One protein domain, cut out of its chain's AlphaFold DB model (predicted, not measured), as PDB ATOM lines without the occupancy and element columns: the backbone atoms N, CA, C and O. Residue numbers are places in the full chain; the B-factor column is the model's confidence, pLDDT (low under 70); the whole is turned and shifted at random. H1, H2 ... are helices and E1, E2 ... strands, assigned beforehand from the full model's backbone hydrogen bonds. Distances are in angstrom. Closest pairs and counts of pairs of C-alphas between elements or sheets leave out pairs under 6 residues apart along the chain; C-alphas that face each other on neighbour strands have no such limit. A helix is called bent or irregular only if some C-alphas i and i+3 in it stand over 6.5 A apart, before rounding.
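AT A GLANCE: This is residues 6 to 78 of the 315 residues of an uncharacterized protein of Phenylobacterium sp. 20VBR1 (UniProt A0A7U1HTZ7). A slim rod in which one long helix, H3, runs along most of the length, while H1 and H2, joined end to end at a corner, make a wide V whose two arms meet H3 towards its two ends. A small two-strand hairpin, E1 and E2, packs on H3 through helix residues 61 to 75. The printed part has 73 residues, with two named strands and then three named helices in the order E1 E2 H1 H2 H3; the sheet E1 - E2 is antiparallel and the class is mostly helix. The whole is only just compact, close to loose, with a radius of gyration of the C-alphas of 13.4 A, and it spans 44 by 19 by 17 A.

HOW THE PARTS SIT: E1, residues 6 to 8, and E2, residues 13 to 16, form a hairpin of antiparallel strands, their directions 147 degrees apart. N 7 and O 14 are 2.9 A apart and N 14 and O 7 are 2.8 A apart, both within hydrogen-bond range. E2 and H1, residues 21 to 33, are near each other, with 6 pairs of C-alphas within 10 A. H1 and H2, residues 35 to 49, meet only through their link. H2 and H3, residues 54 to 75, form a helical hairpin: they touch at a shallow tilt of 18 degrees, opposite ways, and their closest C-alphas, those of Trp 48 and Asp 56, are 4.8 A apart. H1 touches H3 with residues 27 to 31 alone, at a steep tilt of 51 degrees, opposite ways; the closest C-alphas, those of Gln 27 and Leu 75, are 5.7 A apart. The closest C-alphas of E1 and H3, those of Val 6 and Ala 68, are 6.5 A apart; for E2 and H3 they are those of Val 13 and Ala 68, 6.2 A apart. E1 is apart from H1 and H2, and E2 is apart from H2. In H1 and H3 every O i to N i+4 pair is within hydrogen-bond range; in H2, 9 of 11 are.

IN THESE COORDINATES: E1 begins at C-alpha 6, (33.391, 35.799, -34.658), and is 7.0 A long; E2 is 10.4 A long. H1 measures 18.7 A from C-alpha 21 at (18.577, 44.256, -28.925) to C-alpha 33. H2 measures 19.7 A and is only just irregular, with C-alphas 44 and 47 6.8 A apart. H3, 31.1 A long, ends at C-alpha 75, (28.705, 34.957, -26.508).

THE WHOLE: The two C-alphas farthest apart, those of Val 22 and Ser 53, are 44.0 A apart. The printed part has no cut, and its four links between named elements are tight. The mean pLDDT of the printed part is 95.3, and no printed residue is under 70.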
ATOM      1  N   VAL A   6      32.014  35.459 -35.040       95.00
ATOM      2  CA  VAL A   6      33.391  35.799 -34.658       95.00
ATOM      3  C   VAL A   6      34.255  35.714 -35.906       95.00
ATOM      4  O   VAL A   6      34.273  34.688 -36.579       95.00
ATOM      5  N   TYR A   7      34.936  36.807 -36.230       93.69
ATOM      6  CA  TYR A   7      35.759  36.939 -37.424       93.69
ATOM      7  C   TYR A   7      37.176  37.351 -37.046       93.69
ATOM      8  O   TYR A   7      37.418  38.038 -36.048       93.69
ATOM      9  N   ARG A   8      38.132  36.909 -37.857       91.81
ATOM     10  CA  ARG A   8      39.529  37.316 -37.765       91.81
ATOM     11  C   ARG A   8      39.776  38.388 -38.818       91.81
ATOM     12  O   ARG A   8      39.544  38.141 -39.996       91.81
ATOM     13  N   THR A   9      40.263  39.544 -38.390       91.12
ATOM     14  CA  THR A   9      40.835  40.553 -39.285       91.12
ATOM     15  C   THR A   9      42.355  40.463 -39.256       91.12
ATOM     16  O   THR A   9      42.925  39.740 -38.436       91.12
ATOM     17  N   LYS A  10      43.021  41.233 -40.122       86.75
ATOM     18  CA  LYS A  10      44.490  41.355 -40.137       86.75
ATOM     19  C   LYS A  10      45.062  41.805 -38.794       86.75
ATOM     20  O   LYS A  10      46.160  41.403 -38.416       86.75
ATOM     21  N   ASP A  11      44.299  42.620 -38.069       88.00
ATOM     22  CA  ASP A  11      44.763  43.241 -36.835       88.00
ATOM     23  C   ASP A  11      44.358  42.462 -35.585       88.00
ATOM     24  O   ASP A  11      45.050  42.536 -34.569       88.00
ATOM     25  N   ARG A  12      43.196  41.792 -35.591       91.75
ATOM     26  CA  ARG A  12      42.626  41.180 -34.382       91.75
ATOM     27  C   ARG A  12      41.419  40.290 -34.660       91.75
ATOM     28  O   ARG A  12      40.750  40.381 -35.681       91.75
ATOM     29  N   VAL A  13      41.055  39.512 -33.648       94.69
ATOM     30  CA  VAL A  13      39.766  38.815 -33.600       94.69
ATOM     31  C   VAL A  13      38.673  39.761 -33.106       94.69
ATOM     32  O   VAL A  13      38.806  40.400 -32.052       94.69
ATOM     33  N   LEU A  14      37.578  39.828 -33.853       94.44
ATOM     34  CA  LEU A  14      36.408  40.652 -33.591       94.44
ATOM     35  C   LEU A  14      35.150  39.783 -33.487       94.44
ATOM     36  O   LEU A  14      35.038  38.733 -34.110       94.44
ATOM     37  N   ALA A  15      34.204  40.234 -32.669       95.12
ATOM     38  CA  ALA A  15      32.923  39.575 -32.462       95.12
ATOM     39  C   ALA A  15      31.792  40.528 -32.857       95.12
ATOM     40  O   ALA A  15      31.778  41.688 -32.437       95.12
ATOM     41  N   HIS A  16      30.856  40.032 -33.657       95.12
ATOM     42  CA  HIS A  16      29.568  40.647 -33.936       95.12
ATOM     43  C   HIS A  16      28.527  40.049 -32.989       95.12
ATOM     44  O   HIS A  16      28.337  38.833 -32.971       95.12
ATOM     45  N   CYS A  17      27.858  40.902 -32.215       95.38
ATOM     46  CA  CYS A  17      26.713  40.519 -31.395       95.38
ATOM     47  C   CYS A  17      25.463  40.191 -32.240       95.38
ATOM     48  O   CYS A  17      25.412  40.488 -33.430       95.38
ATOM     49  N   ALA A  18      24.450  39.615 -31.595       95.06
ATOM     50  CA  ALA A  18      23.139  39.332 -32.170       95.06
ATOM     51  C   ALA A  18      22.417  40.597 -32.673       95.06
ATOM     52  O   ALA A  18      22.573  41.671 -32.094       95.06
ATOM     53  N   ASP A  19      21.532  40.438 -33.663       93.62
ATOM     54  CA  ASP A  19      20.633  41.507 -34.136       93.62
ATOM     55  C   ASP A  19      19.491  41.832 -33.145       93.62
ATOM     56  O   ASP A  19      18.855  42.883 -33.238       93.62
ATOM     57  N   ASP A  20      19.191  40.920 -32.211       95.25
ATOM     58  CA  ASP A  20      18.167  41.121 -31.179       95.25
ATOM     59  C   ASP A  20      18.684  42.064 -30.075       95.25
ATOM     60  O   ASP A  20      19.641  41.703 -29.385       95.25
ATOM     61  N   PRO A  21      18.048  43.228 -29.827       94.19
ATOM     62  CA  PRO A  21      18.577  44.256 -28.925       94.19
ATOM     63  C   PRO A  21      18.775  43.782 -27.480       94.19
ATOM     64  O   PRO A  21      19.661  44.279 -26.782       94.19
ATOM     65  N   VAL A  22      17.965  42.827 -27.007       95.31
ATOM     66  CA  VAL A  22      18.077  42.308 -25.635       95.31
ATOM     67  C   VAL A  22      19.319  41.426 -25.496       95.31
ATOM     68  O   VAL A  22      20.111  41.614 -24.569       95.31
ATOM     69  N   ARG A  23      19.526  40.495 -26.436       94.62
ATOM     70  CA  ARG A  23      20.737  39.661 -26.494       94.62
ATOM     71  C   ARG A  23      21.986  40.484 -26.784       94.62
ATOM     72  O   ARG A  23      22.999  40.289 -26.117       94.62
ATOM     73  N   GLU A  24      21.902  41.437 -27.709       95.19
ATOM     74  CA  GLU A  24      23.002  42.329 -28.077       95.19
ATOM     75  C   GLU A  24      23.540  43.089 -26.858       95.19
ATOM     76  O   GLU A  24      24.750  43.131 -26.629       95.19
ATOM     77  N   ALA A  25      22.647  43.667 -26.045       96.00
ATOM     78  CA  ALA A  25      23.022  44.400 -24.839       96.00
ATOM     79  C   ALA A  25      23.739  43.503 -23.820       96.00
ATOM     80  O   ALA A  25      24.745  43.917 -23.235       96.00
ATOM     81  N   LYS A  26      23.264  42.263 -23.647       96.12
ATOM     82  CA  LYS A  26      23.885  41.275 -22.758       96.12
ATOM     83  C   LYS A  26      25.276  40.869 -23.255       96.12
ATOM     84  O   LYS A  26      26.247  41.004 -22.511       96.12
ATOM     85  N   GLN A  27      25.392  40.472 -24.522       96.31
ATOM     86  CA  GLN A  27      26.663  40.096 -25.148       96.31
ATOM     87  C   GLN A  27      27.676  41.245 -25.109       96.31
ATOM     88  O   GLN A  27      28.832  41.043 -24.749       96.31
ATOM     89  N   ARG A  28      27.246  42.479 -25.401       96.25
ATOM     90  CA  ARG A  28      28.106  43.667 -25.318       96.25
ATOM     91  C   ARG A  28      28.600  43.915 -23.893       96.25
ATOM     92  O   ARG A  28      29.765  44.266 -23.724       96.25
ATOM     93  N   SER A  29      27.747  43.721 -22.886       97.31
ATOM     94  CA  SER A  29      28.142  43.843 -21.479       97.31
ATOM     95  C   SER A  29      29.226  42.829 -21.108       97.31
ATOM     96  O   SER A  29      30.217  43.218 -20.498       97.31
ATOM     97  N   ILE A  30      29.077  41.564 -21.514       97.25
ATOM     98  CA  ILE A  30      30.071  40.507 -21.262       97.25
ATOM     99  C   ILE A  30      31.379  40.811 -22.010       97.25
ATOM    100  O   ILE A  30      32.461  40.811 -21.434       97.25
ATOM    101  N   LEU A  31      31.309  41.157 -23.297       97.31
ATOM    102  CA  LEU A  31      32.508  41.482 -24.077       97.31
ATOM    103  C   LEU A  31      33.265  42.702 -23.528       97.31
ATOM    104  O   LEU A  31      34.488  42.774 -23.672       97.31
ATOM    105  N   ALA A  32      32.564  43.648 -22.897       97.31
ATOM    106  CA  ALA A  32      33.181  44.801 -22.252       97.31
ATOM    107  C   ALA A  32      34.025  44.407 -21.026       97.31
ATOM    108  O   ALA A  32      35.091  44.994 -20.831       97.31
ATOM    109  N   THR A  33      33.620  43.395 -20.243       97.62
ATOM    110  CA  THR A  33      34.415  42.919 -19.089       97.62
ATOM    111  C   THR A  33      35.713  42.240 -19.533       97.62
ATOM    112  O   THR A  33      36.737  42.361 -18.861       97.62
ATOM    113  N   LEU A  34      35.710  41.605 -20.710       97.62
ATOM    114  CA  LEU A  34      36.883  40.961 -21.314       97.62
ATOM    115  C   LEU A  34      37.801  41.936 -22.077       97.62
ATOM    116  O   LEU A  34      38.912  41.566 -22.467       97.62
ATOM    117  N   GLY A  35      37.362  43.179 -22.296       96.94
ATOM    118  CA  GLY A  35      38.068  44.195 -23.085       96.94
ATOM    119  C   GLY A  35      39.531  44.424 -22.674       96.94
ATOM    120  O   GLY A  35      40.403  44.322 -23.542       96.94
ATOM    121  N   PRO A  36      39.838  44.677 -21.384       97.75
ATOM    122  CA  PRO A  36      41.213  44.882 -20.924       97.75
ATOM    123  C   PRO A  36      42.131  43.688 -21.215       97.75
ATOM    124  O   PRO A  36      43.214  43.861 -21.769       97.75
ATOM    125  N   LEU A  37      41.668  42.466 -20.927       97.69
ATOM    126  CA  LEU A  37      42.454  41.246 -21.116       97.69
ATOM    127  C   LEU A  37      42.734  40.972 -22.601       97.69
ATOM    128  O   LEU A  37      43.853  40.623 -22.975       97.69
ATOM    129  N   ARG A  38      41.745  41.208 -23.472       97.56
ATOM    130  CA  ARG A  38      41.932  41.149 -24.931       97.56
ATOM    131  C   ARG A  38      42.917  42.202 -25.429       97.56
ATOM    132  O   ARG A  38      43.689  41.919 -26.340       97.56
ATOM    133  N   GLY A  39      42.881  43.408 -24.861       96.50
ATOM    134  CA  GLY A  39      43.826  44.477 -25.176       96.50
ATOM    135  C   GLY A  39      45.267  44.069 -24.872       96.50
ATOM    136  O   GLY A  39      46.133  44.200 -25.734       96.50
ATOM    137  N   GLU A  40      45.504  43.495 -23.691       96.56
ATOM    138  CA  GLU A  40      46.817  42.977 -23.294       96.56
ATOM    139  C   GLU A  40      47.297  41.844 -24.210       96.56
ATOM    140  O   GLU A  40      48.422  41.888 -24.701       96.56
ATOM    141  N   ILE A  41      46.438  40.857 -24.492       97.19
ATOM    142  CA  ILE A  41      46.764  39.748 -25.402       97.19
ATOM    143  C   ILE A  41      47.103  40.276 -26.799       97.19
ATOM    144  O   ILE A  41      48.101  39.865 -27.381       97.19
ATOM    145  N   ASN A  42      46.322  41.223 -27.326       96.19
ATOM    146  CA  ASN A  42      46.603  41.822 -28.627       96.19
ATOM    147  C   ASN A  42      47.945  42.556 -28.641       96.19
ATOM    148  O   ASN A  42      48.704  42.362 -29.584       96.19
ATOM    149  N   GLY A  43      48.273  43.326 -27.598       94.56
ATOM    150  CA  GLY A  43      49.587  43.962 -27.476       94.56
ATOM    151  C   GLY A  43      50.733  42.944 -27.447       94.56
ATOM    152  O   GLY A  43      51.757  43.136 -28.100       94.56
ATOM    153  N   LEU A  44      50.540  41.813 -26.763       93.94
ATOM    154  CA  LEU A  44      51.524  40.729 -26.714       93.94
ATOM    155  C   LEU A  44      51.618  39.917 -28.017       93.94
ATOM    156  O   LEU A  44      52.640  39.280 -28.251       93.94
ATOM    157  N   ILE A  45      50.596  39.901 -28.869       95.75
ATOM    158  CA  ILE A  45      50.621  39.176 -30.152       95.75
ATOM    159  C   ILE A  45      51.110  40.075 -31.299       95.75
ATOM    160  O   ILE A  45      51.637  39.572 -32.290       95.75
ATOM    161  N   ASP A  46      51.011  41.397 -31.159       94.38
ATOM    162  CA  ASP A  46      51.304  42.363 -32.226       94.38
ATOM    163  C   ASP A  46      52.709  42.204 -32.841       94.38
ATOM    164  O   ASP A  46      52.882  42.182 -34.064       94.38
ATOM    165  N   GLY A  47      53.716  41.960 -31.997       91.06
ATOM    166  CA  GLY A  47      55.086  41.697 -32.454       91.06
ATOM    167  C   GLY A  47      55.248  40.409 -33.278       91.06
ATOM    168  O   GLY A  47      56.190  40.298 -34.059       91.06
ATOM    169  N   TRP A  48      54.343  39.438 -33.133       94.75
ATOM    170  CA  TRP A  48      54.330  38.214 -33.937       94.75
ATOM    171  C   TRP A  48      53.544  38.379 -35.241       94.75
ATOM    172  O   TRP A  48      53.984  37.864 -36.265       94.75
ATOM    173  N   ARG A  49      52.455  39.162 -35.241       93.75
ATOM    174  CA  ARG A  49      51.700  39.509 -36.465       93.75
ATOM    175  C   ARG A  49      52.554  40.270 -37.466       93.75
ATOM    176  O   ARG A  49      52.594  39.942 -38.648       93.75
ATOM    177  N   THR A  50      53.264  41.277 -36.967       92.69
ATOM    178  CA  THR A  50      54.151  42.130 -37.770       92.69
ATOM    179  C   THR A  50      55.528  41.498 -37.998       92.69
ATOM    180  O   THR A  50      56.385  42.074 -38.675       92.69
ATOM    181  N   GLY A  51      55.748  40.297 -37.454       90.25
ATOM    182  CA  GLY A  51      56.984  39.545 -37.588       90.25
ATOM    183  C   GLY A  51      57.315  39.232 -39.049       90.25
ATOM    184  O   GLY A  51      56.452  38.930 -39.874       90.25
ATOM    185  N   ARG A  52      58.613  39.271 -39.381       92.81
ATOM    186  CA  ARG A  52      59.104  38.920 -40.728       92.81
ATOM    187  C   ARG A  52      59.029  37.421 -41.022       92.81
ATOM    188  O   ARG A  52      59.075  37.041 -42.184       92.81
ATOM    189  N   SER A  53      58.985  36.592 -39.982       95.19
ATOM    190  CA  SER A  53      58.987  35.136 -40.099       95.19
ATOM    191  C   SER A  53      57.561  34.606 -40.206       95.19
ATOM    192  O   SER A  53      56.722  34.934 -39.368       95.19
ATOM    193  N   ASP A  54      57.301  33.723 -41.170       94.31
ATOM    194  CA  ASP A  54      56.007  33.038 -41.278       94.31
ATOM    195  C   ASP A  54      55.705  32.184 -40.038       94.31
ATOM    196  O   ASP A  54      54.549  32.044 -39.650       94.31
ATOM    197  N   ALA A  55      56.740  31.698 -39.341       93.56
ATOM    198  CA  ALA A  55      56.576  30.996 -38.069       93.56
ATOM    199  C   ALA A  55      56.024  31.907 -36.956       93.56
ATOM    200  O   ALA A  55      55.262  31.445 -36.106       93.56
ATOM    201  N   ASP A  56      56.378  33.199 -36.961       93.06
ATOM    202  CA  ASP A  56      55.843  34.165 -35.995       93.06
ATOM    203  C   ASP A  56      54.365  34.456 -36.301       93.06
ATOM    204  O   ASP A  56      53.531  34.420 -35.396       93.06
ATOM    205  N   LYS A  57      54.007  34.613 -37.580       94.25
ATOM    206  CA  LYS A  57      52.607  34.791 -38.006       94.25
ATOM    207  C   LYS A  57      51.744  33.568 -37.698       94.25
ATOM    208  O   LYS A  57      50.669  33.704 -37.121       94.25
ATOM    209  N   ALA A  58      52.229  32.362 -38.003       94.38
ATOM    210  CA  ALA A  58      51.535  31.114 -37.683       94.38
ATOM    211  C   ALA A  58      51.279  30.977 -36.172       94.38
ATOM    212  O   ALA A  58      50.196  30.572 -35.747       94.38
ATOM    213  N   LYS A  59      52.249  31.390 -35.350       94.75
ATOM    214  CA  LYS A  59      52.105  31.425 -33.892       94.75
ATOM    215  C   LYS A  59      51.052  32.436 -33.440       94.75
ATOM    216  O   LYS A  59      50.214  32.091 -32.607       94.75
ATOM    217  N   ALA A  60      51.054  33.646 -34.006       95.88
ATOM    218  CA  ALA A  60      50.008  34.635 -33.754       95.88
ATOM    219  C   ALA A  60      48.618  34.058 -34.061       95.88
ATOM    220  O   ALA A  60      47.735  34.116 -33.207       95.88
ATOM    221  N   HIS A  61      48.457  33.396 -35.209       94.75
ATOM    222  CA  HIS A  61      47.196  32.761 -35.591       94.75
ATOM    223  C   HIS A  61      46.743  31.663 -34.624       94.75
ATOM    224  O   HIS A  61      45.554  31.573 -34.318       94.75
ATOM    225  N   GLY A  62      47.667  30.853 -34.101       96.12
ATOM    226  CA  GLY A  62      47.344  29.843 -33.091       96.12
ATOM    227  C   GLY A  62      46.726  30.452 -31.826       96.12
ATOM    228  O   GLY A  62      45.724  29.948 -31.315       96.12
ATOM    229  N   PHE A  63      47.275  31.572 -31.349       97.44
ATOM    230  CA  PHE A  63      46.724  32.280 -30.192       97.44
ATOM    231  C   PHE A  63      45.427  33.024 -30.515       97.44
ATOM    232  O   PHE A  63      44.497  32.994 -29.713       97.44
ATOM    233  N   GLU A  64      45.322  33.641 -31.692       96.62
ATOM    234  CA  GLU A  64      44.090  34.287 -32.154       96.62
ATOM    235  C   GLU A  64      42.922  33.313 -32.226       96.62
ATOM    236  O   GLU A  64      41.828  33.647 -31.782       96.62
ATOM    237  N   ARG A  65      43.153  32.089 -32.704       97.00
ATOM    238  CA  ARG A  65      42.129  31.043 -32.707       97.00
ATOM    239  C   ARG A  65      41.600  30.766 -31.298       97.00
ATOM    240  O   ARG A  65      40.395  30.789 -31.092       97.00
ATOM    241  N   ARG A  66      42.484  30.613 -30.306       98.00
ATOM    242  CA  ARG A  66      42.073  30.401 -28.903       98.00
ATOM    243  C   ARG A  66      41.353  31.609 -28.305       98.00
ATOM    244  O   ARG A  66      40.465  31.445 -27.473       98.00
ATOM    245  N   VAL A  67      41.714  32.823 -28.728       98.06
ATOM    246  CA  VAL A  67      40.961  34.036 -28.377       98.06
ATOM    247  C   VAL A  67      39.567  33.985 -28.995       98.06
ATOM    248  O   VAL A  67      38.607  34.286 -28.296       98.06
ATOM    249  N   ALA A  68      39.433  33.585 -30.262       97.69
ATOM    250  CA  ALA A  68      38.139  33.428 -30.919       97.69
ATOM    251  C   ALA A  68      37.250  32.417 -30.182       97.69
ATOM    252  O   ALA A  68      36.108  32.749 -29.875       97.69
ATOM    253  N   ASP A  69      37.797  31.261 -29.798       98.00
ATOM    254  CA  ASP A  69      37.085  30.246 -29.011       98.00
ATOM    255  C   ASP A  69      36.586  30.818 -27.670       98.00
ATOM    256  O   ASP A  69      35.439  30.610 -27.277       98.00
ATOM    257  N   ALA A  70      37.409  31.623 -26.989       98.06
ATOM    258  CA  ALA A  70      36.999  32.298 -25.758       98.06
ATOM    259  C   ALA A  70      35.882  33.329 -25.983       98.06
ATOM    260  O   ALA A  70      35.008  33.485 -25.132       98.06
ATOM    261  N   LEU A  71      35.888  34.034 -27.119       97.56
ATOM    262  CA  LEU A  71      34.805  34.955 -27.471       97.56
ATOM    263  C   LEU A  71      33.505  34.214 -27.770       97.56
ATOM    264  O   LEU A  71      32.451  34.708 -27.389       97.56
ATOM    265  N   VAL A  72      33.570  33.038 -28.399       97.44
ATOM    266  CA  VAL A  72      32.394  32.184 -28.611       97.44
ATOM    267  C   VAL A  72      31.784  31.778 -27.266       97.44
ATOM    268  O   VAL A  72      30.605  32.038 -27.052       97.44
ATOM    269  N   LEU A  73      32.587  31.281 -26.316       97.69
ATOM    270  CA  LEU A  73      32.111  30.942 -24.964       97.69
ATOM    271  C   LEU A  73      31.444  32.133 -24.257       97.69
ATOM    272  O   LEU A  73      30.394  31.994 -23.634       97.69
ATOM    273  N   ALA A  74      32.023  33.329 -24.393       97.31
ATOM    274  CA  ALA A  74      31.452  34.547 -23.824       97.31
ATOM    275  C   ALA A  74      30.096  34.914 -24.456       97.31
ATOM    276  O   ALA A  74      29.198  35.393 -23.764       97.31
ATOM    277  N   LEU A  75      29.947  34.707 -25.769       96.25
ATOM    278  CA  LEU A  75      28.705  34.957 -26.508       96.25
ATOM    279  C   LEU A  75      27.615  33.919 -26.199       96.25
ATOM    280  O   LEU A  75      26.434  34.235 -26.359       96.25
ATOM    281  N   GLU A  76      28.004  32.735 -25.715       96.44
ATOM    282  CA  GLU A  76      27.140  31.660 -25.200       96.44
ATOM    283  C   GLU A  76      26.805  31.803 -23.702       96.44
ATOM    284  O   GLU A  76      26.311  30.865 -23.079       96.44
ATOM    285  N   ASP A  77      27.027  32.990 -23.125       95.69
ATOM    286  CA  ASP A  77      26.779  33.318 -21.715       95.69
ATOM    287  C   ASP A  77      27.681  32.587 -20.694       95.69
ATOM    288  O   ASP A  77      27.400  32.627 -19.493       95.69
ATOM    289  N   ASP A  78      28.799  31.990 -21.121       97.50
ATOM    290  CA  ASP A  78      29.816  31.413 -20.230       97.50
ATOM    291  C   ASP A  78      31.012  32.366 -20.031       97.50
ATOM    292  O   ASP A  78      32.140  32.141 -20.482       97.50
TER     293      ASP A  78